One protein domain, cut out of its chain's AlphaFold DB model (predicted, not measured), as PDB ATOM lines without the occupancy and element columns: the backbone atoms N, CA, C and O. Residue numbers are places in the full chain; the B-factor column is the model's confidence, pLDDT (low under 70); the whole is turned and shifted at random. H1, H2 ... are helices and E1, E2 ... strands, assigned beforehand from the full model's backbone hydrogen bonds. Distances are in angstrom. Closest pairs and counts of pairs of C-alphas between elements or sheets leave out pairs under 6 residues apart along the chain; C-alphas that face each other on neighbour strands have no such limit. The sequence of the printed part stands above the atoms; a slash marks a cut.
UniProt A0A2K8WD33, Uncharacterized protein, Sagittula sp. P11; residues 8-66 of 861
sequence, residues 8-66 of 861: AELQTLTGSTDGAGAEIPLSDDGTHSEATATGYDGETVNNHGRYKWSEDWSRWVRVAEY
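Overview. This is residues 8 to 66 of the 861 residues of an uncharacterized protein of Sagittula sp. P11 (UniProt A0A2K8WD33). This is a small body of strands with a strongly twisted three-stranded sheet, E1, E4 and E5, and a separate hairpin, E2 and E3, alongside, where E2 comes close to E5. One short helix, H1, sits at another side of the sheet, near E1 and E5. The printed part has 59 residues, with one named helix and five named strands in the order H1, E1, E2, E3, E4, E5; both sheets, E1 - E4 - E5 and E2 - E3, are antiparallel, and the class is mostly strand. The whole is compact, with a radius of gyration of the C-alphas of 10.4 A, and its outline is rounded, with spans of 28 by 21 by 19 A.

Arrangement. Residues 8 to 12 form H1, and residues 21 to 24 form E1. The closest C-alphas of these two are those of Leu 10 and Ala 22, 7.8 A apart. E2, residues 31 to 35, is apart from H1 and from E1. E2 and E3, residues 40 to 46, form a hairpin at 137 degrees, with N 34 and O 43 within hydrogen-bond range at 2.8 A. E3 and E4, residues 49 to 54, meet only through their link. E4 is the inner strand of its sheet and the antiparallel neighbour of E1 at 144 degrees, with N 22 and O 51 at 2.8 A. E4 and E5, residues 59 to 64, form a second hairpin at 139 degrees, with N 52 and O 61 at 2.8 A. The closest C-alphas of E2 and E5 are those of Ala 35 and Val 61, 5.3 A apart, while E3 and E5 are near each other. H1 is on the sheet of E1, E4 and E5 but over none of its strands; its closest C-alpha pair with E5 is Gln 11 and Trp 60, 7.2 A apart. In H1, 0 of 1 O i to N i+4 pairs is within hydrogen-bond range, and 1 of 2 O i to N i+3 pairs.

Along the chain. H1 begins at C-alpha 8, (245.660, 264.284, 277.019), and is 6.9 A long. E1 is 10.4 A long, E2 12.4 A and E3 12.9 A. E4 is 15.5 A long and begins at C-alpha 49, (236.984, 272.967, 272.842). E5, also 15.5 A long, ends at C-alpha 64, (236.838, 278.085, 269.993).

Size, cuts and confidence. The two C-alphas farthest apart are those of Ser 27 and Asp 56, 29.4 A. The printed part has no cut. The links E2 to E3, E3 to E4 and E4 to E5 are tight, H1 to E1 and E1 to E2 are short, and no link is long. The mean pLDDT of the printed part is 92.4, and no printed residue is under 70.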
ATOM      1  N   ALA A   8     244.474 265.126 276.882       95.69
ATOM      2  CA  ALA A   8     245.660 264.284 277.019       95.69
ATOM      3  C   ALA A   8     245.850 263.373 275.796       95.69
ATOM      4  O   ALA A   8     246.964 263.235 275.298       95.69
ATOM      5  N   GLU A   9     244.763 262.799 275.271       96.44
ATOM      6  CA  GLU A   9     244.804 262.030 274.026       96.44
ATOM      7  C   GLU A   9     245.156 262.931 272.835       96.44
ATOM      8  O   GLU A   9     246.059 262.592 272.069       96.44
ATOM      9  N   LEU A  10     244.535 264.109 272.713       96.06
ATOM     10  CA  LEU A  10     244.832 265.052 271.632       96.06
ATOM     11  C   LEU A  10     246.308 265.473 271.598       96.06
ATOM     12  O   LEU A  10     246.884 265.541 270.516       96.06
ATOM     13  N   GLN A  11     246.943 265.696 272.753       95.12
ATOM     14  CA  GLN A  11     248.370 266.046 272.830       95.12
ATOM     15  C   GLN A  11     249.299 264.956 272.274       95.12
ATOM     16  O   GLN A  11     250.406 265.269 271.839       95.12
ATOM     17  N   THR A  12     248.867 263.691 272.267       95.50
ATOM     18  CA  THR A  12     249.643 262.588 271.671       95.50
ATOM     19  C   THR A  12     249.475 262.482 270.155       95.50
ATOM     20  O   THR A  12     250.239 261.774 269.499       95.50
ATOM     21  N   LEU A  13     248.496 263.189 269.587       95.31
ATOM     22  CA  LEU A  13     248.202 263.190 268.160       95.31
ATOM     23  C   LEU A  13     248.905 264.364 267.473       95.31
ATOM     24  O   LEU A  13     248.905 265.490 267.962       95.31
ATOM     25  N   THR A  14     249.456 264.119 266.288       92.94
ATOM     26  CA  THR A  14     249.976 265.164 265.394       92.94
ATOM     27  C   THR A  14     248.946 265.418 264.297       92.94
ATOM     28  O   THR A  14     248.424 264.469 263.707       92.94
ATOM     29  N   GLY A  15     248.627 266.682 264.012       91.00
ATOM     30  CA  GLY A  15     247.784 267.013 262.863       91.00
ATOM     31  C   GLY A  15     248.470 266.620 261.554       91.00
ATOM     32  O   GLY A  15     249.669 266.823 261.391       91.00
ATOM     33  N   SER A  16     247.720 266.047 260.610       89.62
ATOM     34  CA  SER A  16     248.275 265.580 259.328       89.62
ATOM     35  C   SER A  16     248.707 266.710 258.386       89.62
ATOM     36  O   SER A  16     249.438 266.456 257.436       89.62
ATOM     37  N   THR A  17     248.213 267.927 258.622       91.62
ATOM     38  CA  THR A  17     248.514 269.166 257.887       91.62
ATOM     39  C   THR A  17     248.296 270.361 258.819       91.62
ATOM     40  O   THR A  17     247.495 270.255 259.758       91.62
ATOM     41  N   ASP A  18     248.929 271.506 258.547       94.44
ATOM     42  CA  ASP A  18     248.568 272.765 259.212       94.44
ATOM     43  C   ASP A  18     247.055 273.044 259.118       94.44
ATOM     44  O   ASP A  18     246.397 272.748 258.114       94.44
ATOM     45  N   GLY A  19     246.475 273.548 260.207       92.44
ATOM     46  CA  GLY A  19     245.044 273.823 260.326       92.44
ATOM     47  C   GLY A  19     244.140 272.594 260.486       92.44
ATOM     48  O   GLY A  19     242.920 272.765 260.553       92.44
ATOM     49  N   ALA A  20     244.677 271.366 260.572       95.50
ATOM     50  CA  ALA A  20     243.866 270.179 260.849       95.50
ATOM     51  C   ALA A  20     243.045 270.392 262.130       95.50
ATOM     52  O   ALA A  20     243.596 270.789 263.147       95.50
ATOM     53  N   GLY A  21     241.729 270.168 262.082       93.25
ATOM     54  CA  GLY A  21     240.839 270.413 263.221       93.25
ATOM     55  C   GLY A  21     240.697 269.204 264.147       93.25
ATOM     56  O   GLY A  21     240.625 268.068 263.669       93.25
ATOM     57  N   ALA A  22     240.571 269.454 265.446       94.19
ATOM     58  CA  ALA A  22     240.165 268.481 266.451       94.19
ATOM     59  C   ALA A  22     239.110 269.074 267.391       94.19
ATOM     60  O   ALA A  22     239.028 270.291 267.548       94.19
ATOM     61  N   GLU A  23     238.306 268.228 268.020       92.19
ATOM     62  CA  GLU A  23     237.341 268.654 269.034       92.19
ATOM     63  C   GLU A  23     237.397 267.709 270.230       92.19
ATOM     64  O   GLU A  23     237.355 266.492 270.064       92.19
ATOM     65  N   ILE A  24     237.533 268.298 271.418       92.12
ATOM     66  CA  ILE A  24     237.522 267.589 272.698       92.12
ATOM     67  C   ILE A  24     236.108 267.687 273.273       92.12
ATOM     68  O   ILE A  24     235.615 268.814 273.405       92.12
ATOM     69  N   PRO A  25     235.451 266.562 273.613       86.44
ATOM     70  CA  PRO A  25     234.093 266.563 274.154       86.44
ATOM     71  C   PRO A  25     234.004 267.287 275.503       86.44
ATOM     72  O   PRO A  25     234.981 267.342 276.247       86.44
ATOM     73  N   LEU A  26     232.806 267.783 275.844       82.00
ATOM     74  CA  LEU A  26     232.530 268.428 277.142       82.00
ATOM     75  C   LEU A  26     232.868 267.545 278.344       82.00
ATOM     76  O   LEU A  26     233.199 268.084 279.385       82.00
ATOM     77  N   SER A  27     232.849 266.219 278.192       83.25
ATOM     78  CA  SER A  27     233.176 265.276 279.266       83.25
ATOM     79  C   SER A  27     234.618 265.373 279.786       83.25
ATOM     80  O   SER A  27     234.931 264.761 280.803       83.25
ATOM     81  N   ASP A  28     235.510 266.091 279.095       87.94
ATOM     82  CA  ASP A  28     236.827 266.454 279.622       87.94
ATOM     83  C   ASP A  28     236.778 267.847 280.274       87.94
ATOM     84  O   ASP A  28     237.071 268.875 279.653       87.94
ATOM     85  N   ASP A  29     236.396 267.863 281.553       84.75
ATOM     86  CA  ASP A  29     236.272 269.064 282.393       84.75
ATOM     87  C   ASP A  29     237.620 269.618 282.899       84.75
ATOM     88  O   ASP A  29     237.658 270.532 283.725       84.75
ATOM     89  N   GLY A  30     238.749 269.057 282.451       92.81
ATOM     90  CA  GLY A  30     240.071 269.540 282.838       92.81
ATOM     91  C   GLY A  30     240.433 270.893 282.215       92.81
ATOM     92  O   GLY A  30     239.714 271.453 281.386       92.81
ATOM     93  N   THR A  31     241.601 271.414 282.585       93.75
ATOM     94  CA  THR A  31     242.185 272.635 282.008       93.75
ATOM     95  C   THR A  31     243.630 272.393 281.585       93.75
ATOM     96  O   THR A  31     244.334 271.603 282.220       93.75
ATOM     97  N   HIS A  32     244.113 273.137 280.594       95.25
ATOM     98  CA  HIS A  32     245.515 273.155 280.179       95.25
ATOM     99  C   HIS A  32     245.962 274.582 279.847       95.25
ATOM    100  O   HIS A  32     245.140 275.465 279.621       95.25
ATOM    101  N   SER A  33     247.272 274.820 279.819       96.00
ATOM    102  CA  SER A  33     247.830 276.081 279.321       96.00
ATOM    103  C   SER A  33     247.747 276.131 277.800       96.00
ATOM    104  O   SER A  33     248.144 275.177 277.131       96.00
ATOM    105  N   GLU A  34     247.257 277.238 277.253       95.00
ATOM    106  CA  GLU A  34     247.104 277.442 275.816       95.00
ATOM    107  C   GLU A  34     248.454 277.376 275.079       95.00
ATOM    108  O   GLU A  34     249.512 277.706 275.624       95.00
ATOM    109  N   ALA A  35     248.422 276.916 273.827       95.19
ATOM    110  CA  ALA A  35     249.608 276.857 272.981       95.19
ATOM    111  C   ALA A  35     250.086 278.255 272.572       95.19
ATOM    112  O   ALA A  35     249.324 279.055 272.033       95.19
ATOM    113  N   THR A  36     251.383 278.491 272.721       93.88
ATOM    114  CA  THR A  36     252.118 279.619 272.152       93.88
ATOM    115  C   THR A  36     253.240 279.105 271.239       93.88
ATOM    116  O   THR A  36     253.448 277.897 271.085       93.88
ATOM    117  N   ALA A  37     254.014 280.022 270.651       91.25
ATOM    118  CA  ALA A  37     255.191 279.665 269.862       91.25
ATOM    119  C   ALA A  37     256.261 278.894 270.669       91.25
ATOM    120  O   ALA A  37     257.024 278.119 270.091       91.25
ATOM    121  N   THR A  38     256.333 279.079 271.994       90.62
ATOM    122  CA  THR A  38     257.369 278.473 272.849       90.62
ATOM    123  C   THR A  38     256.914 277.203 273.563       90.62
ATOM    124  O   THR A  38     257.754 276.350 273.862       90.62
ATOM    125  N   GLY A  39     255.613 277.007 273.781       93.19
ATOM    126  CA  GLY A  39     255.118 275.907 274.606       93.19
ATOM    127  C   GLY A  39     253.602 275.862 274.755       93.19
ATOM    128  O   GLY A  39     252.876 276.605 274.115       93.19
ATOM    129  N   TYR A  40     253.132 274.963 275.618       93.06
ATOM    130  CA  TYR A  40     251.817 275.080 276.252       93.06
ATOM    131  C   TYR A  40     252.005 275.873 277.548       93.06
ATOM    132  O   TYR A  40     252.054 275.305 278.635       93.06
ATOM    133  N   ASP A  41     252.261 277.166 277.402       93.12
ATOM    134  CA  ASP A  41     252.671 278.102 278.458       93.12
ATOM    135  C   ASP A  41     251.847 279.404 278.441       93.12
ATOM    136  O   ASP A  41     252.169 280.350 279.161       93.12
ATOM    137  N   GLY A  42     250.778 279.445 277.639       93.19
ATOM    138  CA  GLY A  42     249.808 280.534 277.604       93.19
ATOM    139  C   GLY A  42     248.809 280.499 278.764       93.19
ATOM    140  O   GLY A  42     248.998 279.813 279.776       93.19
ATOM    141  N   GLU A  43     247.718 281.251 278.610       93.31
ATOM    142  CA  GLU A  43     246.645 281.307 279.607       93.31
ATOM    143  C   GLU A  43     246.019 279.927 279.841       93.31
ATOM    144  O   GLU A  43     245.984 279.070 278.961       93.31
ATOM    145  N   THR A  44     245.539 279.685 281.062       94.88
ATOM    146  CA  THR A  44     244.843 278.434 281.384       94.88
ATOM    147  C   THR A  44     243.450 278.448 280.762       94.88
ATOM    148  O   THR A  44     242.641 279.318 281.075       94.88
ATOM    149  N   VAL A  45     243.165 277.462 279.912       92.94
ATOM    150  CA  VAL A  45     241.894 277.291 279.199       92.94
ATOM    151  C   VAL A  45     241.316 275.897 279.457       92.94
ATOM    152  O   VAL A  45     242.039 274.960 279.799       92.94
ATOM    153  N   ASN A  46     240.002 275.739 279.292       91.56
ATOM    154  CA  ASN A  46     239.342 274.439 279.443       91.56
ATOM    155  C   ASN A  46     239.763 273.458 278.337       91.56
ATOM    156  O   ASN A  46     239.949 273.852 277.182       91.56
ATOM    157  N   ASN A  47     239.846 272.174 278.688       93.44
ATOM    158  CA  ASN A  47     240.172 271.075 277.781       93.44
ATOM    159  C   ASN A  47     239.109 270.884 276.703       93.44
ATOM    160  O   ASN A  47     239.453 270.728 275.532       93.44
ATOM    161  N   HIS A  48     237.824 270.944 277.047       89.06
ATOM    162  CA  HIS A  48     236.775 270.906 276.038       89.06
ATOM    163  C   HIS A  48     236.836 272.146 275.129       89.06
ATOM    164  O   HIS A  48     236.951 273.303 275.560       89.06
ATOM    165  N   GLY A  49     236.784 271.910 273.823       90.38
ATOM    166  CA  GLY A  49     236.984 272.967 272.842       90.38
ATOM    167  C   GLY A  49     237.261 272.445 271.448       90.38
ATOM    168  O   GLY A  49     237.444 271.246 271.229       90.38
ATOM    169  N   ARG A  50     237.318 273.375 270.499       91.50
ATOM    170  CA  ARG A  50     237.796 273.122 269.143       91.50
ATOM    171  C   ARG A  50     239.233 273.584 269.035       91.50
ATOM    172  O   ARG A  50     239.570 274.691 269.454       91.50
ATOM    173  N   TYR A  51     240.053 272.750 268.423       94.94
ATOM    174  CA  TYR A  51     241.479 272.963 268.259       94.94
ATOM    175  C   TYR A  51     241.842 272.899 266.786       94.94
ATOM    176  O   TYR A  51     241.229 272.161 266.014       94.94
ATOM    177  N   LYS A  52     242.869 273.648 266.400       96.12
ATOM    178  CA  LYS A  52     243.552 273.490 265.119       96.12
ATOM    179  C   LYS A  52     245.002 273.106 265.368       96.12
ATOM    180  O   LYS A  52     245.633 273.641 266.277       96.12
ATOM    181  N   TRP A  53     245.543 272.203 264.569       97.25
ATOM    182  CA  TRP A  53     246.972 271.940 264.555       97.25
ATOM    183  C   TRP A  53     247.696 273.139 263.941       97.25
ATOM    184  O   TRP A  53     247.283 273.614 262.887       97.25
ATOM    185  N   SER A  54     248.737 273.634 264.606       95.69
ATOM    186  CA  SER A  54     249.683 274.600 264.052       95.69
ATOM    187  C   SER A  54     250.976 273.870 263.720       95.69
ATOM    188  O   SER A  54     251.660 273.380 264.621       95.69
ATOM    189  N   GLU A  55     251.308 273.791 262.435       95.12
ATOM    190  CA  GLU A  55     252.525 273.134 261.952       95.12
ATOM    191  C   GLU A  55     253.776 273.914 262.381       95.12
ATOM    192  O   GLU A  55     254.700 273.319 262.941       95.12
ATOM    193  N   ASP A  56     253.739 275.248 262.265       93.25
ATOM    194  CA  ASP A  56     254.815 276.160 262.689       93.25
ATOM    195  C   ASP A  56     255.196 275.992 264.166       93.25
ATOM    196  O   ASP A  56     256.360 276.142 264.538       93.25
ATOM    197  N   TRP A  57     254.224 275.687 265.032       95.81
ATOM    198  CA  TRP A  57     254.463 275.481 266.464       95.81
ATOM    199  C   TRP A  57     254.525 274.006 266.848       95.81
ATOM    200  O   TRP A  57     254.850 273.702 267.997       95.81
ATOM    201  N   SER A  58     254.202 273.105 265.914       94.19
ATOM    202  CA  SER A  58     254.011 271.669 266.134       94.19
ATOM    203  C   SER A  58     253.120 271.368 267.350       94.19
ATOM    204  O   SER A  58     253.464 270.533 268.191       94.19
ATOM    205  N   ARG A  59     251.995 272.093 267.481       96.19
ATOM    206  CA  ARG A  59     251.073 272.039 268.636       96.19
ATOM    207  C   ARG A  59     249.616 272.266 268.231       96.19
ATOM    208  O   ARG A  59     249.325 272.975 267.272       96.19
ATOM    209  N   TRP A  60     248.686 271.724 269.015       97.31
ATOM    210  CA  TRP A  60     247.258 272.054 268.947       97.31
ATOM    211  C   TRP A  60     246.970 273.402 269.609       97.31
ATOM    212  O   TRP A  60     247.235 273.563 270.796       97.31
ATOM    213  N   VAL A  61     246.400 274.338 268.855       96.06
ATOM    214  CA  VAL A  61     245.968 275.667 269.305       96.06
ATOM    215  C   VAL A  61     244.453 275.664 269.464       96.06
ATOM    216  O   VAL A  61     243.738 275.275 268.537       96.06
ATOM    217  N   ARG A  62     243.946 276.099 270.619       93.75
ATOM    218  CA  ARG A  62     242.505 276.238 270.848       93.75
ATOM    219  C   ARG A  62     241.976 277.389 269.995       93.75
ATOM    220  O   ARG A  62     242.579 278.450 269.930       93.75
ATOM    221  N   VAL A  63     240.873 277.172 269.286       92.25
ATOM    222  CA  VAL A  63     240.298 278.175 268.368       92.25
ATOM    223  C   VAL A  63     238.880 278.582 268.724       92.25
ATOM    224  O   VAL A  63     238.436 279.643 268.294       92.25
ATOM    225  N   ALA A  64     238.162 277.759 269.483       86.12
ATOM    226  CA  ALA A  64     236.838 278.085 269.993       86.12
ATOM    227  C   ALA A  64     236.479 277.189 271.185       86.12
ATOM    228  O   ALA A  64     237.056 276.113 271.368       86.12
ATOM    229  N   GLU A  65     235.484 277.611 271.962       83.12
ATOM    230  CA  GLU A  65     234.815 276.730 272.917       83.12
ATOM    231  C   GLU A  65     234.055 275.601 272.202       83.12
ATOM    232  O   GLU A  65     233.764 275.670 271.002       83.12
ATOM    233  N   TYR A  66     233.757 274.535 272.945       74.56
ATOM    234  CA  TYR A  66     232.942 273.438 272.445       74.56
ATOM    235  C   TYR A  66     231.507 273.937 272.209       74.56
ATOM    236  O   TYR A  66     230.906 274.524 273.104       74.56
TER     237      TYR A  66